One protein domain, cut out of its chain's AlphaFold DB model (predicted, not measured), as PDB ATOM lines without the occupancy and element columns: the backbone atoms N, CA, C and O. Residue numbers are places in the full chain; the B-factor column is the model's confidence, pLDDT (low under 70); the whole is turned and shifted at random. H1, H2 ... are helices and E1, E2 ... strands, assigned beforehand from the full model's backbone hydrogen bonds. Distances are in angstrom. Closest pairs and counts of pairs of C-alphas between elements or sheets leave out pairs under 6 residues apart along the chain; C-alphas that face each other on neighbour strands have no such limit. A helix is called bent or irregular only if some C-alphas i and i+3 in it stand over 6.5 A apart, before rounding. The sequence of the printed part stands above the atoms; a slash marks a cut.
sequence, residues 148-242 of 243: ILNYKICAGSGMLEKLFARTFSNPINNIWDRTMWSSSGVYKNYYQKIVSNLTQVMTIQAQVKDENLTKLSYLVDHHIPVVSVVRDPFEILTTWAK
ATOM      1  N   ILE A 148     -73.599 -74.465 112.370       86.50
ATOM      2  CA  ILE A 148     -73.232 -75.710 113.052       86.50
ATOM      3  C   ILE A 148     -73.133 -75.435 114.553       86.50
ATOM      4  O   ILE A 148     -72.323 -74.624 114.993       86.50
ATOM      5  N   LEU A 149     -73.938 -76.122 115.354       84.00
ATOM      6  CA  LEU A 149     -73.847 -76.136 116.807       84.00
ATOM      7  C   LEU A 149     -72.956 -77.302 117.245       84.00
ATOM      8  O   LEU A 149     -73.378 -78.460 117.268       84.00
ATOM      9  N   ASN A 150     -71.727 -76.980 117.629       82.50
ATOM     10  CA  ASN A 150     -70.837 -77.919 118.288       82.50
ATOM     11  C   ASN A 150     -71.164 -77.950 119.786       82.50
ATOM     12  O   ASN A 150     -70.883 -76.997 120.521       82.50
ATOM     13  N   TYR A 151     -71.794 -79.028 120.241       79.12
ATOM     14  CA  TYR A 151     -72.283 -79.121 121.611       79.12
ATOM     15  C   TYR A 151     -71.518 -80.158 122.431       79.12
ATOM     16  O   TYR A 151     -71.058 -81.192 121.940       79.12
ATOM     17  N   LYS A 152     -71.428 -79.882 123.731       76.56
ATOM     18  CA  LYS A 152     -70.909 -80.800 124.743       76.56
ATOM     19  C   LYS A 152     -72.012 -81.116 125.748       76.56
ATOM     20  O   LYS A 152     -72.831 -80.257 126.086       76.56
ATOM     21  N   ILE A 153     -72.060 -82.354 126.225       74.69
ATOM     22  CA  ILE A 153     -73.002 -82.750 127.277       74.69
ATOM     23  C   ILE A 153     -72.744 -81.889 128.531       74.69
ATOM     24  O   ILE A 153     -71.596 -81.582 128.853       74.69
ATOM     25  N   CYS A 154     -73.820 -81.461 129.204       73.69
ATOM     26  CA  CYS A 154     -73.799 -80.630 130.422       73.69
ATOM     27  C   CYS A 154     -73.199 -79.215 130.289       73.69
ATOM     28  O   CYS A 154     -72.998 -78.537 131.296       73.69
ATOM     29  N   ALA A 155     -72.992 -78.725 129.063       78.00
ATOM     30  CA  ALA A 155     -72.546 -77.353 128.807       78.00
ATOM     31  C   ALA A 155     -73.699 -76.338 128.640       78.00
ATOM     32  O   ALA A 155     -73.464 -75.203 128.252       78.00
ATOM     33  N   GLY A 156     -74.952 -76.732 128.906       76.31
ATOM     34  CA  GLY A 156     -76.132 -75.888 128.650       76.31
ATOM     35  C   GLY A 156     -76.752 -76.068 127.257       76.31
ATOM     36  O   GLY A 156     -77.596 -75.278 126.843       76.31
ATOM     37  N   SER A 157     -76.388 -77.136 126.545       75.88
ATOM     38  CA  SER A 157     -76.822 -77.430 125.168       75.88
ATOM     39  C   SER A 157     -78.347 -77.475 124.984       75.88
ATOM     40  O   SER A 157     -78.848 -77.004 123.970       75.88
ATOM     41  N   GLY A 158     -79.101 -77.945 125.987       75.75
ATOM     42  CA  GLY A 158     -80.571 -77.949 125.942       75.75
ATOM     43  C   GLY A 158     -81.215 -76.557 126.032       75.75
ATOM     44  O   GLY A 158     -82.337 -76.363 125.571       75.75
ATOM     45  N   MET A 159     -80.527 -75.557 126.594       78.88
ATOM     46  CA  MET A 159     -80.998 -74.166 126.554       78.88
ATOM     47  C   MET A 159     -80.821 -73.581 125.151       78.88
ATOM     48  O   MET A 159     -81.737 -72.942 124.637       78.88
ATOM     49  N   LEU A 160     -79.688 -73.857 124.501       77.94
ATOM     50  CA  LEU A 160     -79.429 -73.388 123.138       77.94
ATOM     51  C   LEU A 160     -80.341 -74.043 122.107       77.94
ATOM     52  O   LEU A 160     -80.779 -73.367 121.183       77.94
ATOM     53  N   GLU A 161     -80.705 -75.312 122.307       75.00
ATOM     54  CA  GLU A 161     -81.779 -75.959 121.549       75.00
ATOM     55  C   GLU A 161     -83.063 -75.124 121.581       75.00
ATOM     56  O   GLU A 161     -83.591 -74.750 120.535       75.00
ATOM     57  N   LYS A 162     -83.522 -74.752 122.785       78.25
ATOM     58  CA  LYS A 162     -84.730 -73.936 122.980       78.25
ATOM     59  C   LYS A 162     -84.597 -72.528 122.404       78.25
ATOM     60  O   LYS A 162     -85.588 -71.980 121.929       78.25
ATOM     61  N   LEU A 163     -83.406 -71.930 122.459       79.50
ATOM     62  CA  LEU A 163     -83.151 -70.623 121.857       79.50
ATOM     63  C   LEU A 163     -83.278 -70.703 120.336       79.50
ATOM     64  O   LEU A 163     -84.064 -69.967 119.747       79.50
ATOM     65  N   PHE A 164     -82.565 -71.633 119.701       78.38
ATOM     66  CA  PHE A 164     -82.635 -71.810 118.254       78.38
ATOM     67  C   PHE A 164     -84.037 -72.205 117.793       78.38
ATOM     68  O   PHE A 164     -84.469 -71.705 116.757       78.38
ATOM     69  N   ALA A 165     -84.772 -72.977 118.605       76.06
ATOM     70  CA  ALA A 165     -86.193 -73.266 118.419       76.06
ATOM     71  C   ALA A 165     -87.091 -72.034 118.286       76.06
ATOM     72  O   ALA A 165     -88.121 -72.096 117.622       76.06
ATOM     73  N   ARG A 166     -86.707 -70.912 118.899       79.56
ATOM     74  CA  ARG A 166     -87.448 -69.648 118.824       79.56
ATOM     75  C   ARG A 166     -86.924 -68.702 117.745       79.56
ATOM     76  O   ARG A 166     -87.678 -67.849 117.294       79.56
ATOM     77  N   THR A 167     -85.655 -68.827 117.359       78.81
ATOM     78  CA  THR A 167     -85.002 -67.909 116.410       78.81
ATOM     79  C   THR A 167     -85.158 -68.343 114.953       78.81
ATOM     80  O   THR A 167     -85.267 -67.494 114.071       78.81
ATOM     81  N   PHE A 168     -85.153 -69.649 114.673       75.38
ATOM     82  CA  PHE A 168     -85.240 -70.179 113.311       75.38
ATOM     83  C   PHE A 168     -86.642 -70.693 112.998       75.38
ATOM     84  O   PHE A 168     -87.270 -71.331 113.835       75.38
ATOM     85  N   SER A 169     -87.097 -70.483 111.758       71.56
ATOM     86  CA  SER A 169     -88.384 -71.001 111.271       71.56
ATOM     87  C   SER A 169     -88.432 -72.533 111.256       71.56
ATOM     88  O   SER A 169     -89.474 -73.104 111.552       71.56
ATOM     89  N   ASN A 170     -87.290 -73.181 110.978       70.31
ATOM     90  CA  ASN A 170     -87.117 -74.640 110.967       70.31
ATOM     91  C   ASN A 170     -85.947 -75.014 111.894       70.31
ATOM     92  O   ASN A 170     -84.808 -75.154 111.429       70.31
ATOM     93  N   PRO A 171     -86.170 -75.052 113.214       66.69
ATOM     94  CA  PRO A 171     -85.090 -75.225 114.166       66.69
ATOM     95  C   PRO A 171     -84.745 -76.692 114.432       66.69
ATOM     96  O   PRO A 171     -85.407 -77.615 113.970       66.69
ATOM     97  N   ILE A 172     -83.669 -76.867 115.200       63.81
ATOM     98  CA  ILE A 172     -83.062 -78.138 115.591       63.81
ATOM     99  C   ILE A 172     -84.116 -79.193 115.949       63.81
ATOM    100  O   ILE A 172     -84.873 -79.030 116.901       63.81
ATOM    101  N   ASN A 173     -84.081 -80.320 115.240       59.34
ATOM    102  CA  ASN A 173     -84.781 -81.534 115.634       59.34
ATOM    103  C   ASN A 173     -83.762 -82.553 116.158       59.34
ATOM    104  O   ASN A 173     -82.863 -82.956 115.420       59.34
ATOM    105  N   ASN A 174     -83.946 -83.007 117.399       61.06
ATOM    106  CA  ASN A 174     -83.277 -84.151 118.029       61.06
ATOM    107  C   ASN A 174     -81.743 -84.059 118.167       61.06
ATOM    108  O   ASN A 174     -81.029 -84.855 117.564       61.06
ATOM    109  N   ILE A 175     -81.229 -83.195 119.056       64.56
ATOM    110  CA  ILE A 175     -79.805 -83.218 119.496       64.56
ATOM    111  C   ILE A 175     -79.440 -84.540 120.211       64.56
ATOM    112  O   ILE A 175     -78.278 -84.848 120.455       64.56
ATOM    113  N   TRP A 176     -80.449 -85.338 120.554       64.06
ATOM    114  CA  TRP A 176     -80.326 -86.586 121.306       64.06
ATOM    115  C   TRP A 176     -80.582 -87.830 120.446       64.06
ATOM    116  O   TRP A 176     -80.797 -88.921 120.976       64.06
ATOM    117  N   ASP A 177     -80.594 -87.676 119.120       70.31
ATOM    118  CA  ASP A 177     -80.818 -88.783 118.196       70.31
ATOM    119  C   ASP A 177     -79.674 -89.807 118.282       70.31
ATOM    120  O   ASP A 177     -78.490 -89.474 118.204       70.31
ATOM    121  N   ARG A 178     -80.018 -91.093 118.422       63.81
ATOM    122  CA  ARG A 178     -79.028 -92.180 118.491       63.81
ATOM    123  C   ARG A 178     -78.251 -92.377 117.188       63.81
ATOM    124  O   ARG A 178     -77.203 -93.013 117.192       63.81
ATOM    125  N   THR A 179     -78.713 -91.810 116.080       67.69
ATOM    126  CA  THR A 179     -77.944 -91.775 114.830       67.69
ATOM    127  C   THR A 179     -76.749 -90.817 114.898       67.69
ATOM    128  O   THR A 179     -75.845 -90.924 114.076       67.69
ATOM    129  N   MET A 180     -76.667 -89.949 115.915       72.88
ATOM    130  CA  MET A 180     -75.582 -88.972 116.073       72.88
ATOM    131  C   MET A 180     -74.286 -89.531 116.681       72.88
ATOM    132  O   MET A 180     -73.334 -88.787 116.894       72.88
ATOM    133  N   TRP A 181     -74.224 -90.839 116.948       77.00
ATOM    134  CA  TRP A 181     -73.077 -91.483 117.603       77.00
ATOM    135  C   TRP A 181     -72.008 -91.965 116.611       77.00
ATOM    136  O   TRP A 181     -71.004 -92.537 117.022       77.00
ATOM    137  N   SER A 182     -72.217 -91.734 115.310       87.31
ATOM    138  CA  SER A 182     -71.204 -91.921 114.267       87.31
ATOM    139  C   SER A 182     -71.282 -90.806 113.229       87.31
ATOM    140  O   SER A 182     -72.367 -90.306 112.933       87.31
ATOM    141  N   SER A 183     -70.158 -90.465 112.614       90.00
ATOM    142  CA  SER A 183     -70.040 -89.428 111.590       90.00
ATOM    143  C   SER A 183     -70.938 -89.698 110.381       90.00
ATOM    144  O   SER A 183     -71.606 -88.793 109.881       90.00
ATOM    145  N   SER A 184     -71.035 -90.963 109.953       91.94
ATOM    146  CA  SER A 184     -71.936 -91.351 108.860       91.94
ATOM    147  C   SER A 184     -73.412 -91.223 109.253       91.94
ATOM    148  O   SER A 184     -74.232 -90.800 108.441       91.94
ATOM    149  N   GLY A 185     -73.761 -91.556 110.500       91.06
ATOM    150  CA  GLY A 185     -75.117 -91.418 111.016       91.06
ATOM    151  C   GLY A 185     -75.531 -89.952 111.146       91.06
ATOM    152  O   GLY A 185     -76.615 -89.595 110.687       91.06
ATOM    153  N   VAL A 186     -74.631 -89.097 111.649       89.50
ATOM    154  CA  VAL A 186     -74.803 -87.636 111.683       89.50
ATOM    155  C   VAL A 186     -75.076 -87.109 110.275       89.50
ATOM    156  O   VAL A 186     -76.098 -86.460 110.062       89.50
ATOM    157  N   TYR A 187     -74.217 -87.434 109.301       92.75
ATOM    158  CA  TYR A 187     -74.420 -87.019 107.911       92.75
ATOM    159  C   TYR A 187     -75.798 -87.438 107.395       92.75
ATOM    160  O   TYR A 187     -76.548 -86.602 106.901       92.75
ATOM    161  N   LYS A 188     -76.160 -88.721 107.531       92.81
ATOM    162  CA  LYS A 188     -77.401 -89.267 106.959       92.81
ATOM    163  C   LYS A 188     -78.646 -88.646 107.582       92.81
ATOM    164  O   LYS A 188     -79.597 -88.324 106.871       92.81
ATOM    165  N   ASN A 189     -78.621 -88.458 108.898       90.25
ATOM    166  CA  ASN A 189     -79.701 -87.831 109.644       90.25
ATOM    167  C   ASN A 189     -79.915 -86.381 109.188       90.25
ATOM    168  O   ASN A 189     -81.042 -85.980 108.891       90.25
ATOM    169  N   TYR A 190     -78.831 -85.611 109.065       90.00
ATOM    170  CA  TYR A 190     -78.915 -84.227 108.610       90.00
ATOM    171  C   TYR A 190     -79.267 -84.104 107.140       90.00
ATOM    172  O   TYR A 190     -80.100 -83.271 106.807       90.00
ATOM    173  N   TYR A 191     -78.724 -84.961 106.280       92.75
ATOM    174  CA  TYR A 191     -79.096 -85.027 104.873       92.75
ATOM    175  C   TYR A 191     -80.619 -85.113 104.718       92.75
ATOM    176  O   TYR A 191     -81.224 -84.257 104.083       92.75
ATOM    177  N   GLN A 192     -81.256 -86.081 105.387       90.50
ATOM    178  CA  GLN A 192     -82.710 -86.262 105.336       90.50
ATOM    179  C   GLN A 192     -83.468 -85.046 105.874       90.50
ATOM    180  O   GLN A 192     -84.413 -84.578 105.245       90.50
ATOM    181  N   LYS A 193     -83.047 -84.499 107.020       88.88
ATOM    182  CA  LYS A 193     -83.709 -83.332 107.618       88.88
ATOM    183  C   LYS A 193     -83.596 -82.090 106.738       88.88
ATOM    184  O   LYS A 193     -84.552 -81.331 106.646       88.88
ATOM    185  N   ILE A 194     -82.449 -81.873 106.103       88.88
ATOM    186  CA  ILE A 194     -82.205 -80.714 105.243       88.88
ATOM    187  C   ILE A 194     -83.010 -80.822 103.950       88.88
ATOM    188  O   ILE A 194     -83.634 -79.848 103.524       88.88
ATOM    189  N   VAL A 195     -83.009 -82.009 103.345       90.31
ATOM    190  CA  VAL A 195     -83.793 -82.321 102.149       90.31
ATOM    191  C   VAL A 195     -85.281 -82.084 102.416       90.31
ATOM    192  O   VAL A 195     -85.912 -81.331 101.686       90.31
ATOM    193  N   SER A 196     -85.804 -82.578 103.541       88.62
ATOM    194  CA  SER A 196     -87.193 -82.347 103.967       88.62
ATOM    195  C   SER A 196     -87.467 -80.942 104.529       88.62
ATOM    196  O   SER A 196     -88.534 -80.707 105.093       88.62
ATOM    197  N   ASN A 197     -86.509 -80.011 104.433       85.81
ATOM    198  CA  ASN A 197     -86.595 -78.646 104.961       85.81
ATOM    199  C   ASN A 197     -86.961 -78.563 106.463       85.81
ATOM    200  O   ASN A 197     -87.548 -77.590 106.924       85.81
ATOM    201  N   LEU A 198     -86.602 -79.582 107.246       84.75
ATOM    202  CA  LEU A 198     -86.911 -79.692 108.674       84.75
ATOM    203  C   LEU A 198     -85.892 -78.992 109.574       84.75
ATOM    204  O   LEU A 198     -86.159 -78.823 110.760       84.75
ATOM    205  N   THR A 199     -84.713 -78.635 109.057       85.25
ATOM    206  CA  THR A 199     -83.697 -77.921 109.840       85.25
ATOM    207  C   THR A 199     -82.807 -77.032 108.979       85.25
ATOM    208  O   THR A 199     -82.471 -77.373 107.845       85.25
ATOM    209  N   GLN A 200     -82.377 -75.912 109.557       84.69
ATOM    210  CA  GLN A 200     -81.292 -75.060 109.046       84.69
ATOM    211  C   GLN A 200     -80.067 -75.053 109.971       84.69
ATOM    212  O   GLN A 200     -79.078 -74.375 109.692       84.69
ATOM    213  N   VAL A 201     -80.127 -75.794 111.079       83.75
ATOM    214  CA  VAL A 201     -79.058 -75.879 112.072       83.75
ATOM    215  C   VAL A 201     -78.610 -77.327 112.181       83.75
ATOM    216  O   VAL A 201     -79.417 -78.221 112.453       83.75
ATOM    217  N   MET A 202     -77.318 -77.550 111.964       86.25
ATOM    218  CA  MET A 202     -76.683 -78.841 112.180       86.25
ATOM    219  C   MET A 202     -76.108 -78.899 113.585       86.25
ATOM    220  O   MET A 202     -75.565 -77.912 114.065       86.25
ATOM    221  N   THR A 203     -76.189 -80.044 114.249       83.06
ATOM    222  CA  THR A 203     -75.517 -80.275 115.528       83.06
ATOM    223  C   THR A 203     -74.455 -81.349 115.366       83.06
ATOM    224  O   THR A 203     -74.680 -82.385 114.739       83.06
ATOM    225  N   ILE A 204     -73.281 -81.090 115.931       80.94
ATOM    226  CA  ILE A 204     -72.176 -82.042 115.992       80.94
ATOM    227  C   ILE A 204     -71.804 -82.172 117.462       80.94
ATOM    228  O   ILE A 204     -71.589 -81.176 118.154       80.94
ATOM    229  N   GLN A 205     -71.781 -83.399 117.968       77.88
ATOM    230  CA  GLN A 205     -71.356 -83.647 119.337       77.88
ATOM    231  C   GLN A 205     -69.828 -83.635 119.383       77.88
ATOM    232  O   GLN A 205     -69.181 -84.436 118.713       77.88
ATOM    233  N   ALA A 206     -69.249 -82.805 120.253       71.31
ATOM    234  CA  ALA A 206     -67.797 -82.672 120.424       71.31
ATOM    235  C   ALA A 206     -67.076 -83.981 120.828       71.31
ATOM    236  O   ALA A 206     -65.849 -84.033 120.894       71.31
ATOM    237  N   GLN A 207     -67.831 -85.025 121.174       70.38
ATOM    238  CA  GLN A 207     -67.329 -86.322 121.623       70.38
ATOM    239  C   GLN A 207     -67.377 -87.405 120.539       70.38
ATOM    240  O   GLN A 207     -66.868 -88.495 120.796       70.38
ATOM    241  N   VAL A 208     -67.948 -87.139 119.355       72.50
ATOM    242  CA  VAL A 208     -67.876 -88.090 118.234       72.50
ATOM    243  C   VAL A 208     -66.410 -88.237 117.846       72.50
ATOM    244  O   VAL A 208     -65.761 -87.280 117.433       72.50
ATOM    245  N   LYS A 209     -65.876 -89.438 118.047       73.44
ATOM    246  CA  LYS A 209     -64.504 -89.813 117.715       73.44
ATOM    247  C   LYS A 209     -64.561 -91.132 116.967       73.44
ATOM    248  O   LYS A 209     -64.414 -92.193 117.563       73.44
ATOM    249  N   ASP A 210     -64.822 -91.047 115.672       86.44
ATOM    250  CA  ASP A 210     -64.647 -92.172 114.764       86.44
ATOM    251  C   ASP A 210     -63.735 -91.783 113.598       86.44
ATOM    252  O   ASP A 210     -63.436 -90.608 113.373       86.44
ATOM    253  N   GLU A 211     -63.278 -92.794 112.866       87.94
ATOM    254  CA  GLU A 211     -62.386 -92.649 111.709       87.94
ATOM    255  C   GLU A 211     -62.971 -91.783 110.577       87.94
ATOM    256  O   GLU A 211     -62.234 -91.256 109.748       87.94
ATOM    257  N   ASN A 212     -64.293 -91.597 110.556       91.19
ATOM    258  CA  ASN A 212     -65.021 -90.870 109.525       91.19
ATOM    259  C   ASN A 212     -65.295 -89.407 109.898       91.19
ATOM    260  O   ASN A 212     -65.919 -88.695 109.106       91.19
ATOM    261  N   LEU A 213     -64.830 -88.930 111.057       88.50
ATOM    262  CA  LEU A 213     -65.023 -87.538 111.469       88.50
ATOM    263  C   LEU A 213     -64.398 -86.568 110.464       88.50
ATOM    264  O   LEU A 213     -65.021 -85.579 110.091       88.50
ATOM    265  N   THR A 214     -63.200 -86.885 109.968       90.62
ATOM    266  CA  THR A 214     -62.530 -86.091 108.933       90.62
ATOM    267  C   THR A 214     -63.380 -86.015 107.669       90.62
ATOM    268  O   THR A 214     -63.601 -84.922 107.152       90.62
ATOM    269  N   LYS A 215     -63.925 -87.151 107.207       93.75
ATOM    270  CA  LYS A 215     -64.834 -87.193 106.055       93.75
ATOM    271  C   LYS A 215     -66.056 -86.313 106.275       93.75
ATOM    272  O   LYS A 215     -66.373 -85.502 105.415       93.75
ATOM    273  N   LEU A 216     -66.716 -86.444 107.426       91.88
ATOM    274  CA  LEU A 216     -67.866 -85.609 107.759       91.88
ATOM    275  C   LEU A 216     -67.512 -84.122 107.659       91.88
ATOM    276  O   LEU A 216     -68.233 -83.401 106.984       91.88
ATOM    277  N   SER A 217     -66.396 -83.682 108.246       88.69
ATOM    278  CA  SER A 217     -65.970 -82.278 108.185       88.69
ATOM    279  C   SER A 217     -65.878 -81.754 106.749       88.69
ATOM    280  O   SER A 217     -66.439 -80.701 106.469       88.69
ATOM    281  N   TYR A 218     -65.280 -82.513 105.825       91.88
ATOM    282  CA  TYR A 218     -65.210 -82.126 104.407       91.88
ATOM    283  C   TYR A 218     -66.576 -82.087 103.709       91.88
ATOM    284  O   TYR A 218     -66.782 -81.284 102.808       91.88
ATOM    285  N   LEU A 219     -67.521 -82.947 104.102       93.50
ATOM    286  CA  LEU A 219     -68.855 -82.984 103.491       93.50
ATOM    287  C   LEU A 219     -69.814 -81.926 104.054       93.50
ATOM    288  O   LEU A 219     -70.852 -81.658 103.450       93.50
ATOM    289  N   VAL A 220     -69.496 -81.336 105.205       87.62
ATOM    290  CA  VAL A 220     -70.237 -80.199 105.767       87.62
ATOM    291  C   VAL A 220     -69.624 -78.863 105.325       87.62
ATOM    292  O   VAL A 220     -70.312 -77.847 105.419       87.62
ATOM    293  N   ASP A 221     -68.378 -78.862 104.829       66.94
ATOM    294  CA  ASP A 221     -67.574 -77.657 104.596       66.94
ATOM    295  C   ASP A 221     -68.154 -76.736 103.515       66.94
ATOM    296  O   ASP A 221     -67.871 -76.804 102.319       66.94
ATOM    297  N   HIS A 222     -68.983 -75.835 104.015       65.69
ATOM    298  CA  HIS A 222     -69.249 -74.523 103.469       65.69
ATOM    299  C   HIS A 222     -68.724 -73.527 104.511       65.69
ATOM    300  O   HIS A 222     -68.552 -73.889 105.675       65.69
ATOM    301  N   HIS A 223     -68.533 -72.260 104.132       76.69
ATOM    302  CA  HIS A 223     -68.174 -71.149 105.027       76.69
ATOM    303  C   HIS A 223     -69.308 -70.842 106.041       76.69
ATOM    304  O   HIS A 223     -69.878 -69.751 106.062       76.69
ATOM    305  N   ILE A 224     -69.686 -71.836 106.843       85.88
ATOM    306  CA  ILE A 224     -70.794 -71.844 107.786       85.88
ATOM    307  C   ILE A 224     -70.233 -71.511 109.168       85.88
ATOM    308  O   ILE A 224     -69.272 -72.142 109.616       85.88
ATOM    309  N   PRO A 225     -70.839 -70.560 109.894       88.00
ATOM    310  CA  PRO A 225     -70.440 -70.273 111.261       88.00
ATOM    311  C   PRO A 225     -70.651 -71.489 112.173       88.00
ATOM    312  O   PRO A 225     -71.726 -72.097 112.215       88.00
ATOM    313  N   VAL A 226     -69.618 -71.796 112.958       86.75
ATOM    314  CA  VAL A 226     -69.660 -72.811 114.013       86.75
ATOM    315  C   VAL A 226     -69.841 -72.118 115.360       86.75
ATOM    316  O   VAL A 226     -69.008 -71.317 115.779       86.75
ATOM    317  N   VAL A 227     -70.911 -72.460 116.071       84.38
ATOM    318  CA  VAL A 227     -71.164 -72.023 117.446       84.38
ATOM    319  C   VAL A 227     -70.804 -73.168 118.379       84.38
ATOM    320  O   VAL A 227     -71.413 -74.235 118.322       84.38
ATOM    321  N   SER A 228     -69.811 -72.951 119.240       82.69
ATOM    322  CA  SER A 228     -69.394 -73.934 120.243       82.69
ATOM    323  C   SER A 228     -69.847 -73.520 121.634       82.69
ATOM    324  O   SER A 228     -69.660 -72.377 122.044       82.69
ATOM    325  N   VAL A 229     -70.406 -74.472 122.376       76.56
ATOM    326  CA  VAL A 229     -70.843 -74.258 123.760       76.56
ATOM    327  C   VAL A 229     -69.802 -74.842 124.686       76.56
ATOM    328  O   VAL A 229     -69.641 -76.063 124.771       76.56
ATOM    329  N   VAL A 230     -69.089 -73.966 125.379       75.69
ATOM    330  CA  VAL A 230     -68.063 -74.355 126.340       75.69
ATOM    331  C   VAL A 230     -68.515 -73.998 127.747       75.69
ATOM    332  O   VAL A 230     -69.134 -72.965 127.980       75.69
ATOM    333  N   ARG A 231     -68.211 -74.888 128.687       75.69
ATOM    334  CA  ARG A 231     -68.390 -74.679 130.120       75.69
ATOM    335  C   ARG A 231     -67.151 -75.199 130.827       75.69
ATOM    336  O   ARG A 231     -66.527 -76.147 130.333       75.69
ATOM    337  N   ASP A 232     -66.811 -74.576 131.948       78.31
ATOM    338  CA  ASP A 232     -65.686 -74.998 132.770       78.31
ATOM    339  C   ASP A 232     -65.779 -76.511 133.094       78.31
ATOM    340  O   ASP A 232     -66.845 -76.997 133.496       78.31
ATOM    341  N   PRO A 233     -64.706 -77.297 132.875       73.94
ATOM    342  CA  PRO A 233     -64.726 -78.734 133.126       73.94
ATOM    343  C   PRO A 233     -65.051 -79.123 134.577       73.94
ATOM    344  O   PRO A 233     -65.737 -80.127 134.776       73.94
ATOM    345  N   PHE A 234     -64.607 -78.352 135.579       76.88
ATOM    346  CA  PHE A 234     -64.924 -78.611 136.989       76.88
ATOM    347  C   PHE A 234     -66.398 -78.339 137.286       76.88
ATOM    348  O   PHE A 234     -67.046 -79.119 137.991       76.88
ATOM    349  N   GLU A 235     -66.971 -77.287 136.706       77.50
ATOM    350  CA  GLU A 235     -68.412 -77.040 136.813       77.50
ATOM    351  C   GLU A 235     -69.252 -78.163 136.194       77.50
ATOM    352  O   GLU A 235     -70.291 -78.542 136.743       77.50
ATOM    353  N   ILE A 236     -68.811 -78.721 135.063       75.81
ATOM    354  CA  ILE A 236     -69.482 -79.873 134.449       75.81
ATOM    355  C   ILE A 236     -69.484 -81.054 135.427       75.81
ATOM    356  O   ILE A 236     -70.545 -81.617 135.681       75.81
ATOM    357  N   LEU A 237     -68.330 -81.404 136.008       70.62
ATOM    358  CA  LEU A 237     -68.197 -82.530 136.943       70.62
ATOM    359  C   LEU A 237     -69.039 -82.344 138.212       70.62
ATOM    360  O   LEU A 237     -69.738 -83.260 138.643       70.62
ATOM    361  N   THR A 238     -69.016 -81.146 138.791       76.50
ATOM    362  CA  THR A 238     -69.771 -80.839 140.015       76.50
ATOM    363  C   THR A 238     -71.281 -80.767 139.793       76.50
ATOM    364  O   THR A 238     -72.032 -80.962 140.745       76.50
ATOM    365  N   THR A 239     -71.742 -80.542 138.556       71.50
ATOM    366  CA  THR A 239     -73.172 -80.614 138.212       71.50
ATOM    367  C   THR A 239     -73.708 -82.042 138.382       71.50
ATOM    368  O   THR A 239     -74.791 -82.206 138.929       71.50
ATOM    369  N   TRP A 240     -72.936 -83.063 137.989       62.06
ATOM    370  CA  TRP A 240     -73.309 -84.478 138.160       62.06
ATOM    371  C   TRP A 240     -73.230 -84.949 139.611       62.06
ATOM    372  O   TRP A 240     -74.022 -85.773 140.040       62.06
ATOM    373  N   ALA A 241     -72.275 -84.428 140.382       66.50
ATOM    374  CA  ALA A 241     -72.129 -84.795 141.790       66.50
ATOM    375  C   ALA A 241     -73.273 -84.269 142.683       66.50
ATOM    376  O   ALA A 241     -73.386 -84.676 143.835       66.50
ATOM    377  N   LYS A 242     -74.082 -83.329 142.173       58.12
ATOM    378  CA  LYS A 242     -75.185 -82.675 142.894       58.12
ATOM    379  C   LYS A 242     -76.579 -83.064 142.377       58.12
ATOM    380  O   LYS A 242     -77.558 -82.550 142.913       58.12
TER     381      LYS A 242
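AT A GLANCE: This is residues 148 to 242 of the 243 residues of an uncharacterized protein of Campylobacter upsaliensis (UniProt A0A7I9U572). A small parallel sheet of three short strands, E1, E2 and E3, makes the core, with H1 packed over one face. H3 runs by the edge strand E2 with H4 side by side with it and H2 at the corner before H3, while H5 lies well away, past the ends of the strands. The 95 printed residues hold five named helices and three named strands in the order E1 H1 H2 H3 E2 H4 E3 H5, with the sheet order E2 E1 E3, all parallel. The class is mixed, helices and strands; the whole is compact, with a radius of gyration of the C-alphas of 13.8 A and spans of 41 by 34 by 26 A.

IN THESE COORDINATES: In the sheet, E2 is residues 201 to 205, 13.1 A long, E1 is residues 148 to 151, 9.3 A, and E3 is residues 226 to 228, 6.3 A. E1 begins at C-alpha 148, (-73.232, -75.710, 113.052). H3, residues 183 to 195, is the longest helix at 18.1 A and begins at C-alpha 183, (-70.040, -89.428, 111.590). H1 is residues 157 to 167, 15.3 A; H4 is residues 213 to 220, 10.7 A. H2, residues 178 to 181, is neither bent nor irregular, but only just: C-alphas 178 and 181 are 6.1 A apart. H5, residues 233 to 240, 11.5 A, ends at C-alpha 240, (-73.309, -84.478, 138.160).

HOW THE PARTS SIT: E1 and E2 are parallel at 33 degrees, with N 149 and O 202 2.7 A apart, within hydrogen-bond range. E1 and E3 are parallel at 15 degrees, with N 150 and O 227 at 2.8 A. H1 is on the sheet, over E2 and E1, at a height of 10.2 A on a local plane fitted to just 6 C-alphas: two layers, a helix on one face of a sheet. H3 only grazes the sheet; its closest C-alphas to E2 are those of Tyr 190 and Met 202, 6.8 A. H3 and H4 touch at a shallow tilt of 16 degrees, the same way, through residues 183 to 187 of H3; the C-alphas of Ser 183 and Leu 213 are closest, at 5.4 A. H2 and H3 touch only at the corner, closest at the C-alphas of Met 180 and Val 186, 4.7 A. H4 is only just not on the sheet, with 4 pairs of C-alphas within 10 A. H5 is apart from H1, H2, H3 and H4. E1, H1 H2 H3, E2 form a strand-helix-strand unit, two parallel neighbour strands joined through helices; E2, H4, E3 form a split one, with E1 between its strands and a right-handed crossover. Every O i to N i+4 pair is within range in H1, H3 and H4, and 3 of 4 in H5; H2 is too short for such a pair.

THE WHOLE: The C-alphas farthest apart, of Val 195 and Lys 242, are 41.6 A apart. The printed part has no cut and no long link. Mean pLDDT of the printed part is 79.5; residues 171 to 176, 178 to 179, 221 to 222 and 240 to 242 are under 70.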